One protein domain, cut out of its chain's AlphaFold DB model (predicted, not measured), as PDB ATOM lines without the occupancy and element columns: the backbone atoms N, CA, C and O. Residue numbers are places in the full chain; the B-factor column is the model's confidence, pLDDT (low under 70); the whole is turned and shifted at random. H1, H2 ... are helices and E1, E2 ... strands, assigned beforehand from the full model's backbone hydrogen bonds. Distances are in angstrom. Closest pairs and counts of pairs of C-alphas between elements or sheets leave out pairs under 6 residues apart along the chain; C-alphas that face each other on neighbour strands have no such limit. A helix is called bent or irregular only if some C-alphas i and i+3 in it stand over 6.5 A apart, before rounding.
ATOM      1  N   VAL A   5      27.531 -31.379  -9.610       94.31
ATOM      2  CA  VAL A   5      28.685 -31.187 -10.488       94.31
ATOM      3  C   VAL A   5      29.887 -30.794  -9.636       94.31
ATOM      4  O   VAL A   5      29.805 -29.859  -8.836       94.31
ATOM      5  N   TYR A   6      30.995 -31.506  -9.808       95.06
ATOM      6  CA  TYR A   6      32.270 -31.205  -9.172       95.06
ATOM      7  C   TYR A   6      33.125 -30.371 -10.125       95.06
ATOM      8  O   TYR A   6      33.481 -30.816 -11.215       95.06
ATOM      9  N   TYR A   7      33.410 -29.136  -9.723       95.12
ATOM     10  CA  TYR A   7      34.153 -28.152 -10.499       95.12
ATOM     11  C   TYR A   7      35.012 -27.293  -9.573       95.12
ATOM     12  O   TYR A   7      34.487 -26.683  -8.642       95.12
ATOM     13  N   SER A   8      36.311 -27.217  -9.862       94.44
ATOM     14  CA  SER A   8      37.329 -26.510  -9.069       94.44
ATOM     15  C   SER A   8      37.955 -25.304  -9.787       94.44
ATOM     16  O   SER A   8      38.940 -24.748  -9.310       94.44
ATOM     17  N   GLY A   9      37.420 -24.898 -10.944       92.88
ATOM     18  CA  GLY A   9      37.956 -23.767 -11.705       92.88
ATOM     19  C   GLY A   9      37.452 -22.395 -11.232       92.88
ATOM     20  O   GLY A   9      36.977 -22.220 -10.112       92.88
ATOM     21  N   ILE A  10      37.555 -21.392 -12.106       93.56
ATOM     22  CA  ILE A  10      37.200 -19.998 -11.796       93.56
ATOM     23  C   ILE A  10      35.740 -19.890 -11.331       93.56
ATOM     24  O   ILE A  10      34.817 -20.318 -12.020       93.56
ATOM     25  N   GLY A  11      35.537 -19.265 -10.169       92.25
ATOM     26  CA  GLY A  11      34.213 -19.067  -9.573       92.25
ATOM     27  C   GLY A  11      33.661 -20.289  -8.831       92.25
ATOM     28  O   GLY A  11      32.516 -20.246  -8.380       92.25
ATOM     29  N   ALA A  12      34.444 -21.365  -8.694       93.81
ATOM     30  CA  ALA A  12      34.074 -22.527  -7.898       93.81
ATOM     31  C   ALA A  12      33.999 -22.229  -6.387       93.81
ATOM     32  O   ALA A  12      34.651 -21.322  -5.876       93.81
ATOM     33  N   LYS A  13      33.216 -23.043  -5.665       92.38
ATOM     34  CA  LYS A  13      33.238 -23.124  -4.198       92.38
ATOM     35  C   LYS A  13      34.501 -23.874  -3.775       92.38
ATOM     36  O   LYS A  13      34.972 -24.725  -4.526       92.38
ATOM     37  N   GLU A  14      34.984 -23.635  -2.559       91.81
ATOM     38  CA  GLU A  14      36.207 -24.272  -2.039       91.81
ATOM     39  C   GLU A  14      36.159 -25.805  -2.083       91.81
ATOM     40  O   GLU A  14      37.127 -26.449  -2.471       91.81
ATOM     41  N   ASN A  15      35.009 -26.403  -1.763       91.94
ATOM     42  CA  ASN A  15      34.828 -27.858  -1.810       91.94
ATOM     43  C   ASN A  15      34.539 -28.408  -3.220       91.94
ATOM     44  O   ASN A  15      34.252 -29.595  -3.371       91.94
ATOM     45  N   GLY A  16      34.514 -27.543  -4.237       92.56
ATOM     46  CA  GLY A  16      34.236 -27.878  -5.629       92.56
ATOM     47  C   GLY A  16      32.834 -28.423  -5.919       92.56
ATOM     48  O   GLY A  16      32.540 -28.709  -7.073       92.56
ATOM     49  N   LYS A  17      31.951 -28.580  -4.926       95.75
ATOM     50  CA  LYS A  17      30.638 -29.218  -5.089       95.75
ATOM     51  C   LYS A  17      29.564 -28.182  -5.418       95.75
ATOM     52  O   LYS A  17      29.242 -27.315  -4.602       95.75
ATOM     53  N   HIS A  18      28.932 -28.328  -6.578       95.19
ATOM     54  CA  HIS A  18      27.901 -27.415  -7.073       95.19
ATOM     55  C   HIS A  18      26.593 -28.137  -7.361       95.19
ATOM     56  O   HIS A  18      26.587 -29.272  -7.839       95.19
ATOM     57  N   SER A  19      25.473 -27.452  -7.125       94.62
ATOM     58  CA  SER A  19      24.219 -27.835  -7.775       94.62
ATOM     59  C   SER A  19      24.324 -27.561  -9.279       94.62
ATOM     60  O   SER A  19      25.110 -26.712  -9.708       94.62
ATOM     61  N   VAL A  20      23.491 -28.218 -10.090       94.06
ATOM     62  CA  VAL A  20      23.418 -27.940 -11.536       94.06
ATOM     63  C   VAL A  20      23.171 -26.449 -11.809       94.06
ATOM     64  O   VAL A  20      23.799 -25.862 -12.688       94.06
ATOM     65  N   LYS A  21      22.299 -25.806 -11.022       93.88
ATOM     66  CA  LYS A  21      21.972 -24.381 -11.173       93.88
ATOM     67  C   LYS A  21      23.161 -23.475 -10.842       93.88
ATOM     68  O   LYS A  21      23.418 -22.530 -11.588       93.88
ATOM     69  N   ASP A  22      23.884 -23.764  -9.759       94.44
ATOM     70  CA  ASP A  22      25.079 -23.002  -9.368       94.44
ATOM     71  C   ASP A  22      26.166 -23.118 -10.434       94.44
ATOM     72  O   ASP A  22      26.713 -22.111 -10.883       94.44
ATOM     73  N   PHE A  23      26.416 -24.344 -10.898       95.31
ATOM     74  CA  PHE A  23      27.378 -24.622 -11.954       95.31
ATOM     75  C   PHE A  23      27.040 -23.864 -13.240       95.31
ATOM     76  O   PHE A  23      27.879 -23.137 -13.770       95.31
ATOM     77  N   LEU A  24      25.791 -23.950 -13.714       94.81
ATOM     78  CA  LEU A  24      25.351 -23.215 -14.901       94.81
ATOM     79  C   LEU A  24      25.480 -21.699 -14.716       94.81
ATOM     80  O   LEU A  24      25.835 -21.002 -15.664       94.81
ATOM     81  N   LYS A  25      25.225 -21.164 -13.517       95.25
ATOM     82  CA  LYS A  25      25.397 -19.733 -13.234       95.25
ATOM     83  C   LYS A  25      26.863 -19.309 -13.355       95.25
ATOM     84  O   LYS A  25      27.137 -18.289 -13.987       95.25
ATOM     85  N   ILE A  26      27.790 -20.086 -12.794       95.00
ATOM     86  CA  ILE A  26      29.240 -19.848 -12.908       95.00
ATOM     87  C   ILE A  26      29.656 -19.884 -14.382       95.00
ATOM     88  O   ILE A  26      30.272 -18.944 -14.884       95.00
ATOM     89  N   MET A  27      29.244 -20.930 -15.095       94.81
ATOM     90  CA  MET A  27      29.620 -21.163 -16.487       94.81
ATOM     91  C   MET A  27      29.091 -20.098 -17.446       94.81
ATOM     92  O   MET A  27      29.838 -19.585 -18.276       94.81
ATOM     93  N   ASN A  28      27.829 -19.693 -17.301       93.31
ATOM     94  CA  ASN A  28      27.267 -18.614 -18.113       93.31
ATOM     95  C   ASN A  28      27.924 -17.259 -17.812       93.31
ATOM     96  O   ASN A  28      28.062 -16.440 -18.717       93.31
ATOM     97  N   LYS A  29      28.333 -17.015 -16.559       93.69
ATOM     98  CA  LYS A  29      28.983 -15.760 -16.160       93.69
ATOM     99  C   LYS A  29      30.404 -15.638 -16.714       93.69
ATOM    100  O   LYS A  29      30.792 -14.547 -17.115       93.69
ATOM    101  N   HIS A  30      31.169 -16.727 -16.699       92.81
ATOM    102  CA  HIS A  30      32.610 -16.683 -16.965       92.81
ATOM    103  C   HIS A  30      33.034 -17.282 -18.308       92.81
ATOM    104  O   HIS A  30      34.113 -16.947 -18.779       92.81
ATOM    105  N   PHE A  31      32.226 -18.162 -18.907       92.81
ATOM    106  CA  PHE A  31      32.680 -19.037 -19.995       92.81
ATOM    107  C   PHE A  31      31.677 -19.199 -21.143       92.81
ATOM    108  O   PHE A  31      31.752 -20.157 -21.915       92.81
ATOM    109  N   ASN A  32      30.688 -18.312 -21.261       85.62
ATOM    110  CA  ASN A  32      29.670 -18.412 -22.306       85.62
ATOM    111  C   ASN A  32      30.279 -18.384 -23.720       85.62
ATOM    112  O   ASN A  32      30.021 -19.261 -24.548       85.62
ATOM    113  N   ILE A  33      31.144 -17.405 -23.976       86.12
ATOM    114  CA  ILE A  33      31.746 -17.205 -25.296       86.12
ATOM    115  C   ILE A  33      32.762 -18.315 -25.584       86.12
ATOM    116  O   ILE A  33      32.804 -18.854 -26.690       86.12
ATOM    117  N   GLU A  34      33.552 -18.675 -24.580       88.44
ATOM    118  CA  GLU A  34      34.638 -19.646 -24.634       88.44
ATOM    119  C   GLU A  34      34.103 -21.051 -24.884       88.44
ATOM    120  O   GLU A  34      34.591 -21.740 -25.783       88.44
ATOM    121  N   CYS A  35      33.056 -21.453 -24.159       89.00
ATOM    122  CA  CYS A  35      32.422 -22.741 -24.385       89.00
ATOM    123  C   CYS A  35      31.838 -22.812 -25.800       89.00
ATOM    124  O   CYS A  35      32.124 -23.752 -26.541       89.00
ATOM    125  N   SER A  36      31.127 -21.772 -26.246       85.38
ATOM    126  CA  SER A  36      30.589 -21.733 -27.609       85.38
ATOM    127  C   SER A  36      31.680 -21.774 -28.687       85.38
ATOM    128  O   SER A  36      31.453 -22.339 -29.757       85.38
ATOM    129  N   ALA A  37      32.852 -21.189 -28.431       85.56
ATOM    130  CA  ALA A  37      33.998 -21.228 -29.339       85.56
ATOM    131  C   ALA A  37      34.720 -22.589 -29.335       85.56
ATOM    132  O   ALA A  37      35.353 -22.952 -30.332       85.56
ATOM    133  N   PHE A  38      34.604 -23.343 -28.239       85.44
ATOM    134  CA  PHE A  38      35.154 -24.685 -28.081       85.44
ATOM    135  C   PHE A  38      34.315 -25.758 -28.784       85.44
ATOM    136  O   PHE A  38      34.883 -26.670 -29.380       85.44
ATOM    137  N   LEU A  39      32.982 -25.650 -28.790       83.62
ATOM    138  CA  LEU A  39      32.102 -26.673 -29.383       83.62
ATOM    139  C   LEU A  39      32.451 -27.065 -30.830       83.62
ATOM    140  O   LEU A  39      32.569 -28.263 -31.103       83.62
ATOM    141  N   PRO A  40      32.729 -26.121 -31.756       82.06
ATOM    142  CA  PRO A  40      33.160 -26.465 -33.108       82.06
ATOM    143  C   PRO A  40      34.359 -27.407 -33.157       82.06
ATOM    144  O   PRO A  40      34.451 -28.228 -34.067       82.06
ATOM    145  N   ASP A  41      35.270 -27.299 -32.190       78.50
ATOM    146  CA  ASP A  41      36.445 -28.154 -32.146       78.50
ATOM    147  C   ASP A  41      36.134 -29.606 -31.828       78.50
ATOM    148  O   ASP A  41      36.876 -30.486 -32.265       78.50
ATOM    149  N   SER A  42      35.059 -29.848 -31.083       75.38
ATOM    150  CA  SER A  42      34.645 -31.196 -30.744       75.38
ATOM    151  C   SER A  42      33.606 -31.770 -31.700       75.38
ATOM    152  O   SER A  42      33.607 -32.984 -31.897       75.38
ATOM    153  N   ASP A  43      32.723 -30.942 -32.250       81.50
ATOM    154  CA  ASP A  43      31.525 -31.431 -32.937       81.50
ATOM    155  C   ASP A  43      31.703 -31.459 -34.462       81.50
ATOM    156  O   ASP A  43      31.049 -32.230 -35.166       81.50
ATOM    157  N   TYR A  44      32.622 -30.651 -35.004       89.06
ATOM    158  CA  TYR A  44      32.885 -30.615 -36.439       89.06
ATOM    159  C   TYR A  44      34.063 -31.516 -36.810       89.06
ATOM    160  O   TYR A  44      35.218 -31.230 -36.489       89.06
ATOM    161  N   LYS A  45      33.786 -32.586 -37.567       92.62
ATOM    162  CA  LYS A  45      34.776 -33.605 -37.965       92.62
ATOM    163  C   LYS A  45      36.099 -33.024 -38.501       92.62
ATOM    164  O   LYS A  45      37.145 -33.458 -38.030       92.62
ATOM    165  N   PRO A  46      36.123 -32.027 -39.412       93.56
ATOM    166  CA  PRO A  46      37.385 -31.419 -39.833       93.56
ATOM    167  C   PRO A  46      38.182 -30.736 -38.720       93.56
ATOM    168  O   PRO A  46      39.408 -30.753 -38.795       93.56
ATOM    169  N   CYS A  47      37.521 -30.151 -37.712       92.00
ATOM    170  CA  CYS A  47      38.202 -29.600 -36.542       92.00
ATOM    171  C   CYS A  47      38.829 -30.709 -35.688       92.00
ATOM    172  O   CYS A  47      40.004 -30.630 -35.336       92.00
ATOM    173  N   TYR A  48      38.079 -31.780 -35.431       90.81
ATOM    174  CA  TYR A  48      38.584 -32.938 -34.698       90.81
ATOM    175  C   TYR A  48      39.783 -33.590 -35.408       90.81
ATOM    176  O   TYR A  48      40.834 -33.805 -34.808       90.81
ATOM    177  N   GLU A  49      39.677 -33.838 -36.717       93.62
ATOM    178  CA  GLU A  49      40.708 -34.552 -37.476       93.62
ATOM    179  C   GLU A  49      42.052 -33.813 -37.523       93.62
ATOM    180  O   GLU A  49      43.096 -34.457 -37.398       93.62
ATOM    181  N   TYR A  50      42.075 -32.484 -37.702       92.44
ATOM    182  CA  TYR A  50      43.359 -31.766 -37.720       92.44
ATOM    183  C   TYR A  50      44.004 -31.728 -36.324       92.44
ATOM    184  O   TYR A  50      45.229 -31.817 -36.222       92.44
ATOM    185  N   LYS A  51      43.201 -31.648 -35.251       90.25
ATOM    186  CA  LYS A  51      43.696 -31.734 -33.870       90.25
ATOM    187  C   LYS A  51      44.268 -33.111 -33.558       90.25
ATOM    188  O   LYS A  51      45.356 -33.193 -32.999       90.25
ATOM    189  N   GLU A  52      43.608 -34.177 -33.996       91.56
ATOM    190  CA  GLU A  52      44.131 -35.542 -33.883       91.56
ATOM    191  C   GLU A  52      45.471 -35.707 -34.611       91.56
ATOM    192  O   GLU A  52      46.377 -36.374 -34.113       91.56
ATOM    193  N   MET A  53      45.642 -35.061 -35.770       91.88
ATOM    194  CA  MET A  53      46.937 -35.039 -36.459       91.88
ATOM    195  C   MET A  53      48.025 -34.330 -35.637       91.88
ATOM    196  O   MET A  53      49.168 -34.783 -35.646       91.88
ATOM    197  N   ASN A  54      47.691 -33.249 -34.923       91.62
ATOM    198  CA  ASN A  54      48.623 -32.586 -34.003       91.62
ATOM    199  C   ASN A  54      48.952 -33.477 -32.805       91.62
ATOM    200  O   ASN A  54      50.126 -33.640 -32.485       91.62
ATOM    201  N   ARG A  55      47.938 -34.097 -32.190       90.62
ATOM    202  CA  ARG A  55      48.099 -34.987 -31.035       90.62
ATOM    203  C   ARG A  55      49.050 -36.139 -31.347       90.62
ATOM    204  O   ARG A  55      50.028 -36.321 -30.636       90.62
ATOM    205  N   LYS A  56      48.833 -36.849 -32.457       90.81
ATOM    206  CA  LYS A  56      49.702 -37.962 -32.880       90.81
ATOM    207  C   LYS A  56      51.152 -37.536 -33.107       90.81
ATOM    208  O   LYS A  56      52.068 -38.289 -32.794       90.81
ATOM    209  N   ALA A  57      51.365 -36.338 -33.649       89.88
ATOM    210  CA  ALA A  57      52.708 -35.807 -33.843       89.88
ATOM    211  C   ALA A  57      53.375 -35.432 -32.509       89.88
ATOM    212  O   ALA A  57      54.540 -35.758 -32.309       89.88
ATOM    213  N   MET A  58      52.633 -34.834 -31.572       90.62
ATOM    214  CA  MET A  58      53.136 -34.553 -30.221       90.62
ATOM    215  C   MET A  58      53.472 -35.838 -29.460       90.62
ATOM    216  O   MET A  58      54.540 -35.926 -28.866       90.62
ATOM    217  N   GLU A  59      52.600 -36.848 -29.512       91.06
ATOM    218  CA  GLU A  59      52.833 -38.160 -28.895       91.06
ATOM    219  C   GLU A  59      54.085 -38.836 -29.466       91.06
ATOM    220  O   GLU A  59      54.882 -39.400 -28.720       91.06
ATOM    221  N   TYR A  60      54.287 -38.756 -30.784       89.94
ATOM    222  CA  TYR A  60      55.510 -39.231 -31.422       89.94
ATOM    223  C   TYR A  60      56.738 -38.456 -30.919       89.94
ATOM    224  O   TYR A  60      57.715 -39.065 -30.493       89.94
ATOM    225  N   ASN A  61      56.685 -37.122 -30.901       91.19
ATOM    226  CA  ASN A  61      57.805 -36.298 -30.441       91.19
ATOM    227  C   ASN A  61      58.172 -36.584 -28.985       91.19
ATOM    228  O   ASN A  61      59.350 -36.746 -28.678       91.19
ATOM    229  N   MET A  62      57.169 -36.729 -28.117       90.62
ATOM    230  CA  MET A  62      57.348 -37.076 -26.710       90.62
ATOM    231  C   MET A  62      58.014 -38.446 -26.543       90.62
ATOM    232  O   MET A  62      58.945 -38.580 -25.758       90.62
ATOM    233  N   LYS A  63      57.598 -39.456 -27.321       93.06
ATOM    234  CA  LYS A  63      58.215 -40.796 -27.299       93.06
ATOM    235  C   LYS A  63      59.662 -40.817 -27.792       93.06
ATOM    236  O   LYS A  63      60.402 -41.733 -27.452       93.06
ATOM    237  N   HIS A  64      60.053 -39.843 -28.608       90.19
ATOM    238  CA  HIS A  64      61.368 -39.787 -29.244       90.19
ATOM    239  C   HIS A  64      62.241 -38.625 -28.744       90.19
ATOM    240  O   HIS A  64      63.222 -38.298 -29.408       90.19
ATOM    241  N   ASN A  65      61.898 -38.000 -27.609       90.88
ATOM    242  CA  ASN A  65      62.610 -36.847 -27.036       90.88
ATOM    243  C   ASN A  65      62.878 -35.715 -28.050       90.88
ATOM    244  O   ASN A  65      63.923 -35.066 -28.025       90.88
ATOM    245  N   LYS A  66      61.930 -35.480 -28.963       89.19
ATOM    246  CA  LYS A  66      61.961 -34.368 -29.924       89.19
ATOM    247  C   LYS A  66      61.211 -33.154 -29.368       89.19
ATOM    248  O   LYS A  66      60.353 -33.321 -28.497       89.19
ATOM    249  N   PRO A  67      61.455 -31.937 -29.890       89.88
ATOM    250  CA  PRO A  67      60.666 -30.766 -29.521       89.88
ATOM    251  C   PRO A  67      59.168 -31.021 -29.716       89.88
ATOM    252  O   PRO A  67      58.731 -31.448 -30.783       89.88
ATOM    253  N   LEU A  68      58.365 -30.742 -28.686       83.31
ATOM    254  CA  LEU A  68      56.945 -31.115 -28.652       83.31
ATOM    255  C   LEU A  68      56.153 -30.546 -29.843       83.31
ATOM    256  O   LEU A  68      55.281 -31.219 -30.392       83.31
ATOM    257  N   PHE A  69      56.510 -29.336 -30.276       82.19
ATOM    258  CA  PHE A  69      55.850 -28.597 -31.355       82.19
ATOM    259  C   PHE A  69      56.539 -28.733 -32.725       82.19
ATOM    260  O   PHE A  69      56.212 -27.984 -33.645       82.19
ATOM    261  N   ASP A  70      57.465 -29.684 -32.890       80.31
ATOM    262  CA  ASP A  70      58.055 -29.985 -34.198       80.31
ATOM    263  C   ASP A  70      57.148 -30.922 -35.010       80.31
ATOM    264  O   ASP A  70      57.172 -32.148 -34.885       80.31
ATOM    265  N   TYR A  71      56.311 -30.342 -35.865       77.19
ATOM    266  CA  TYR A  71      55.393 -31.088 -36.718       77.19
ATOM    267  C   TYR A  71      56.025 -31.422 -38.074       77.19
ATOM    268  O   TYR A  71      55.579 -30.931 -39.113       77.19
ATOM    269  N   ASN A  72      57.039 -32.287 -38.088       73.75
ATOM    270  CA  ASN A  72      57.654 -32.764 -39.328       73.75
ATOM    271  C   ASN A  72      56.678 -33.659 -40.125       73.75
ATOM    272  O   ASN A  72      56.532 -34.857 -39.876       73.75
ATOM    273  N   ARG A  73      55.956 -33.063 -41.084       83.00
ATOM    274  CA  ARG A  73      54.933 -33.730 -41.912       83.00
ATOM    275  C   ARG A  73      55.376 -33.859 -43.365       83.00
ATOM    276  O   ARG A  73      55.946 -32.940 -43.943       83.00
ATOM    277  N   SER A  74      55.007 -34.967 -44.011       88.38
ATOM    278  CA  SER A  74      55.163 -35.096 -45.465       88.38
ATOM    279  C   SER A  74      54.316 -34.054 -46.212       88.38
ATOM    280  O   SER A  74      53.260 -33.636 -45.728       88.38
ATOM    281  N   LYS A  75      54.709 -33.694 -47.444       91.75
ATOM    282  CA  LYS A  75      53.957 -32.740 -48.292       91.75
ATOM    283  C   LYS A  75      52.471 -33.114 -48.436       91.75
ATOM    284  O   LYS A  75      51.600 -32.245 -48.393       91.75
ATOM    285  N   LYS A  76      52.165 -34.411 -48.577       92.56
ATOM    286  CA  LYS A  76      50.786 -34.928 -48.684       92.56
ATOM    287  C   LYS A  76      50.005 -34.708 -47.386       92.56
ATOM    288  O   LYS A  76      48.866 -34.238 -47.427       92.56
ATOM    289  N   THR A  77      50.620 -35.020 -46.247       91.19
ATOM    290  CA  THR A  77      50.020 -34.845 -44.921       91.19
ATOM    291  C   THR A  77      49.799 -33.369 -44.605       91.19
ATOM    292  O   THR A  77      48.723 -33.007 -44.134       91.19
ATOM    293  N   GLU A  78      50.748 -32.503 -44.952       92.81
ATOM    294  CA  GLU A  78      50.635 -31.056 -44.755       92.81
ATOM    295  C   GLU A  78      49.515 -30.444 -45.614       92.81
ATOM    296  O   GLU A  78      48.713 -29.642 -45.134       92.81
ATOM    297  N   LYS A  79      49.354 -30.886 -46.871       95.44
ATOM    298  CA  LYS A  79      48.230 -30.455 -47.722       95.44
ATOM    299  C   LYS A  79      46.875 -30.871 -47.134       95.44
ATOM    300  O   LYS A  79      45.929 -30.080 -47.153       95.44
ATOM    301  N   LYS A  80      46.774 -32.093 -46.594       95.50
ATOM    302  CA  LYS A  80      45.567 -32.564 -45.890       95.50
ATOM    303  C   LYS A  80      45.302 -31.721 -44.638       95.50
ATOM    304  O   LYS A  80      44.178 -31.256 -44.467       95.50
ATOM    305  N   TYR A  81      46.332 -31.483 -43.825       94.81
ATOM    306  CA  TYR A  81      46.263 -30.666 -42.614       94.81
ATOM    307  C   TYR A  81      45.707 -29.268 -42.906       94.81
ATOM    308  O   TYR A  81      44.670 -28.894 -42.361       94.81
ATOM    309  N   LYS A  82      46.309 -28.539 -43.856       95.31
ATOM    310  CA  LYS A  82      45.852 -27.194 -44.251       95.31
ATOM    311  C   LYS A  82      44.402 -27.190 -44.739       95.31
ATOM    312  O   LYS A  82      43.642 -26.284 -44.404       95.31
ATOM    313  N   LYS A  83      43.983 -28.209 -45.500       96.88
ATOM    314  CA  LYS A  83      42.593 -28.330 -45.975       96.88
ATOM    315  C   LYS A  83      41.608 -28.487 -44.812       96.88
ATOM    316  O   LYS A  83      40.560 -27.842 -44.828       96.88
ATOM    317  N   LEU A  84      41.927 -29.329 -43.829       96.06
ATOM    318  CA  LEU A  84      41.089 -29.547 -42.646       96.06
ATOM    319  C   LEU A  84      41.039 -28.302 -41.756       96.06
ATOM    320  O   LEU A  84      39.947 -27.848 -41.418       96.06
ATOM    321  N   LEU A  85      42.197 -27.696 -41.483       94.25
ATOM    322  CA  LEU A  85      42.310 -26.460 -40.710       94.25
ATOM    323  C   LEU A  85      41.488 -25.327 -41.335       94.25
ATOM    324  O   LEU A  85      40.706 -24.673 -40.651       94.25
ATOM    325  N   ASN A  86      41.583 -25.138 -42.654       95.56
ATOM    326  CA  ASN A  86      40.810 -24.112 -43.354       95.56
ATOM    327  C   ASN A  86      39.299 -24.364 -43.281       95.56
ATOM    328  O   ASN A  86      38.533 -23.418 -43.100       95.56
ATOM    329  N   LYS A  87      38.854 -25.623 -43.401       95.19
ATOM    330  CA  LYS A  87      37.438 -25.979 -43.217       95.19
ATOM    331  C   LYS A  87      36.972 -25.680 -41.795       95.19
ATOM    332  O   LYS A  87      35.925 -25.063 -41.629       95.19
ATOM    333  N   CYS A  88      37.761 -26.069 -40.796       93.31
ATOM    334  CA  CYS A  88      37.467 -25.797 -39.394       93.31
ATOM    335  C   CYS A  88      37.358 -24.290 -39.117       93.31
ATOM    336  O   CYS A  88      36.353 -23.829 -38.584       93.31
ATOM    337  N   ASN A  89      38.340 -23.500 -39.560       91.44
ATOM    338  CA  ASN A  89      38.356 -22.052 -39.357       91.44
ATOM    339  C   ASN A  89      37.169 -21.354 -40.029       91.44
ATOM    340  O   ASN A  89      36.600 -20.428 -39.457       91.44
ATOM    341  N   LYS A  90      36.767 -21.798 -41.228       91.75
ATOM    342  CA  LYS A  90      35.551 -21.292 -41.881       91.75
ATOM    343  C   LYS A  90      34.304 -21.622 -41.064       91.75
ATOM    344  O   LYS A  90      33.510 -20.725 -40.809       91.75
ATOM    345  N   TYR A  91      34.169 -22.866 -40.606       89.44
ATOM    346  CA  TYR A  91      33.029 -23.290 -39.795       89.44
ATOM    347  C   TYR A  91      32.935 -22.517 -38.471       89.44
ATOM    348  O   TYR A  91      31.865 -22.029 -38.120       89.44
ATOM    349  N   LYS A  92      34.061 -22.309 -37.776       86.38
ATOM    350  CA  LYS A  92      34.122 -21.509 -36.541       86.38
ATOM    351  C   LYS A  92      33.625 -20.075 -36.719       86.38
ATOM    352  O   LYS A  92      33.010 -19.538 -35.809       86.38
ATOM    353  N   LYS A  93      33.860 -19.464 -37.886       85.44
ATOM    354  CA  LYS A  93      33.349 -18.118 -38.199       85.44
ATOM    355  C   LYS A  93      31.832 -18.089 -38.394       85.44
ATOM    356  O   LYS A  93      31.219 -17.060 -38.152       85.44
ATOM    357  N   THR A  94      31.243 -19.196 -38.844       83.38
ATOM    358  CA  THR A  94      29.796 -19.318 -39.090       83.38
ATOM    359  C   THR A  94      29.023 -19.911 -37.913       83.38
ATOM    360  O   THR A  94      27.798 -19.830 -37.882       83.38
ATOM    361  N   ALA A  95      29.718 -20.535 -36.960       81.25
ATOM    362  CA  ALA A  95      29.098 -21.142 -35.795       81.25
ATOM    363  C   ALA A  95      28.404 -20.063 -34.951       81.25
ATOM    364  O   ALA A  95      29.008 -19.053 -34.580       81.25
ATOM    365  N   LYS A  96      27.115 -20.272 -34.661       73.88
ATOM    366  CA  LYS A  96      26.340 -19.346 -33.833       73.88
ATOM    367  C   LYS A  96      26.914 -19.321 -32.421       73.88
ATOM    368  O   LYS A  96      27.061 -20.371 -31.799       73.88
ATOM    369  N   LYS A  97      27.168 -18.115 -31.913       79.88
ATOM    370  CA  LYS A  97      27.479 -17.900 -30.501       79.88
ATOM    371  C   LYS A  97      26.205 -18.112 -29.690       79.88
ATOM    372  O   LYS A  97      25.211 -17.431 -29.940       79.88
ATOM    373  N   ARG A  98      26.219 -19.065 -28.764       84.81
ATOM    374  CA  ARG A  98      25.099 -19.332 -27.855       84.81
ATOM    375  C   ARG A  98      25.600 -19.832 -26.512       84.81
ATOM    376  O   ARG A  98      26.700 -20.368 -26.432       84.81
ATOM    377  N   ASN A  99      24.731 -19.764 -25.512       84.12
ATOM    378  CA  ASN A  99      24.983 -20.426 -24.243       84.12
ATOM    379  C   ASN A  99      25.088 -21.935 -24.468       84.12
ATOM    380  O   ASN A  99      24.285 -22.538 -25.198       84.12
ATOM    381  N   CYS A 100      26.096 -22.529 -23.842       90.19
ATOM    382  CA  CYS A 100      26.225 -23.970 -23.797       90.19
ATOM    383  C   CYS A 100      25.167 -24.571 -22.867       90.19
ATOM    384  O   CYS A 100      24.689 -23.929 -21.929       90.19
ATOM    385  N   ASN A 101      24.792 -25.816 -23.128       91.75
ATOM    386  CA  ASN A 101      23.999 -26.610 -22.200       91.75
ATOM    387  C   ASN A 101      24.893 -27.241 -21.113       91.75
ATOM    388  O   ASN A 101      26.111 -27.056 -21.092       91.75
ATOM    389  N   LEU A 102      24.279 -27.976 -20.183       92.12
ATOM    390  CA  LEU A 102      24.988 -28.594 -19.063       92.12
ATOM    391  C   LEU A 102      26.104 -29.546 -19.517       92.12
ATOM    392  O   LEU A 102      27.233 -29.406 -19.055       92.12
ATOM    393  N   ASP A 103      25.809 -30.488 -20.414       91.25
ATOM    394  CA  ASP A 103      26.794 -31.476 -20.869       91.25
ATOM    395  C   ASP A 103      27.932 -30.818 -21.663       91.25
ATOM    396  O   ASP A 103      29.094 -31.198 -21.529       91.25
ATOM    397  N   GLU A 104      27.619 -29.783 -22.440       92.25
ATOM    398  CA  GLU A 104      28.603 -28.973 -23.155       92.25
ATOM    399  C   GLU A 104      29.544 -28.243 -22.197       92.25
ATOM    400  O   GLU A 104      30.758 -28.280 -22.385       92.25
ATOM    401  N   TYR A 105      29.010 -27.635 -21.134       93.81
ATOM    402  CA  TYR A 105      29.830 -26.995 -20.109       93.81
ATOM    403  C   TYR A 105      30.652 -27.991 -19.297       93.81
ATOM    404  O   TYR A 105      31.791 -27.690 -18.949       93.81
ATOM    405  N   ILE A 106      30.124 -29.181 -19.021       92.75
ATOM    406  CA  ILE A 106      30.870 -30.265 -18.371       92.75
ATOM    407  C   ILE A 106      32.055 -30.672 -19.252       92.75
ATOM    408  O   ILE A 106      33.195 -30.674 -18.797       92.75
ATOM    409  N   LYS A 107      31.809 -30.913 -20.543       90.69
ATOM    410  CA  LYS A 107      32.839 -31.287 -21.519       90.69
ATOM    411  C   LYS A 107      33.887 -30.193 -21.729       90.69
ATOM    412  O   LYS A 107      35.063 -30.499 -21.879       90.69
ATOM    413  N   PHE A 108      33.459 -28.934 -21.752       91.31
ATOM    414  CA  PHE A 108      34.339 -27.774 -21.874       91.31
ATOM    415  C   PHE A 108      35.218 -27.582 -20.633       91.31
ATOM    416  O   PHE A 108      36.413 -27.333 -20.759       91.31
ATOM    417  N   SER A 109      34.630 -27.684 -19.442       91.62
ATOM    418  CA  SER A 109      35.315 -27.368 -18.184       91.62
ATOM    419  C   SER A 109      36.086 -28.537 -17.576       91.62
ATOM    420  O   SER A 109      36.879 -28.316 -16.664       91.62
ATOM    421  N   GLY A 110      35.846 -29.765 -18.045       91.06
ATOM    422  CA  GLY A 110      36.392 -30.978 -17.436       91.06
ATOM    423  C   GLY A 110      35.759 -31.316 -16.084       91.06
ATOM    424  O   GLY A 110      36.331 -32.094 -15.329       91.06
ATOM    425  N   ALA A 111      34.609 -30.720 -15.759       93.56
ATOM    426  CA  ALA A 111      33.886 -31.014 -14.530       93.56
ATOM    427  C   ALA A 111      33.370 -32.460 -14.508       93.56
ATOM    428  O   ALA A 111      33.097 -33.061 -15.547       93.56
ATOM    429  N   GLU A 112      33.165 -33.002 -13.311       92.88
ATOM    430  CA  GLU A 112      32.630 -34.352 -13.127       92.88
ATOM    431  C   GLU A 112      31.181 -34.303 -12.644       92.88
ATOM    432  O   GLU A 112      30.816 -33.481 -11.801       92.88
ATOM    433  N   LYS A 113      30.337 -35.197 -13.168       89.81
ATOM    434  CA  LYS A 113      28.944 -35.343 -12.726       89.81
ATOM    435  C   LYS A 113      28.781 -36.588 -11.868       89.81
ATOM    436  O   LYS A 113      29.206 -37.668 -12.269       89.81
ATOM    437  N   LYS A 114      28.106 -36.445 -10.727       80.00
ATOM    438  CA  LYS A 114      27.608 -37.584  -9.948       80.00
ATOM    439  C   LYS A 114      26.150 -37.847 -10.339       80.00
ATOM    440  O   LYS A 114      25.356 -36.902 -10.392       80.00
ATOM    441  N   MET A 115      25.852 -39.095 -10.710       66.31
ATOM    442  CA  MET A 115      24.524 -39.535 -11.167       66.31
ATOM    443  C   MET A 115      23.593 -39.907 -10.026       66.31
ATOM    444  O   MET A 115      24.125 -40.327  -8.975       66.31
TER     445      MET A 115
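What this domain is: This is residues 5 to 115 of the 115 residues of an uncharacterized protein of viral metagenome (UniProt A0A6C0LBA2). The model is a loose arch of helices in two lobes: H1, H5 and both ends of the printed part gather in one, H3 and H4 make a V in the other, and H2 stands between them. The V closes near the first residues of H3, and residues 64 to 74 link its open ends. The printed part has 111 residues, with H1, H2, H3, H4, H5 and one strand, E1, in that order; the class is mostly helix. It is loose, with a radius of gyration of the C-alphas of 17.5 A and spans of 50 by 36 by 23 A.

How they stand to each other: Residues 5 to 19 hold no named element. H1, residues 20 to 30, and H2, residues 32 to 43, meet only through their link. H2 is the hub. It touches H3, residues 45 to 63, only at the corner, about perpendicular at 83 degrees, with C-alphas 41 and 47 closest at 5.0 A. H3 touches H4, residues 75 to 94, at a steep tilt of 47 degrees, opposite ways, closest at C-alphas 47 and 88, 4.8 A. H4 touches H2 with residues 88 to 92 alone, closest at C-alphas 92 and 40, 6.1 A. H5, residues 102 to 109, touches H2 about perpendicular at 89 degrees, closest at C-alphas 108 and 35, 5.9 A. H5 also touches H1, closest at C-alphas 102 and 24, 6.8 A. E1, residues 112 to 114, pairs with no named strand. Every O i to N i+4 pair is within hydrogen-bond range in H1, H3, H4 and H5, and 5 of 8 are in H2.

Where its parts are: H1 begins at C-alpha 20, (23.418, -27.940, -11.536), and is 15.5 A long. H2 is irregular, but only just: C-alphas 37 and 40 are 6.51 A apart. H3 is 26.7 A long and H4 29.1 A, from C-alpha 75 at (53.957, -32.740, -48.292). E1 ends at C-alpha 114, (27.608, -37.584, -9.948).

The domain as a whole: The C-alphas farthest apart, of Asn 15 and Lys 75, are 50.5 A apart. The printed part has no cut. The link from H3 to H4 is long. Residue 115, the chain's last, is under 70 in pLDDT.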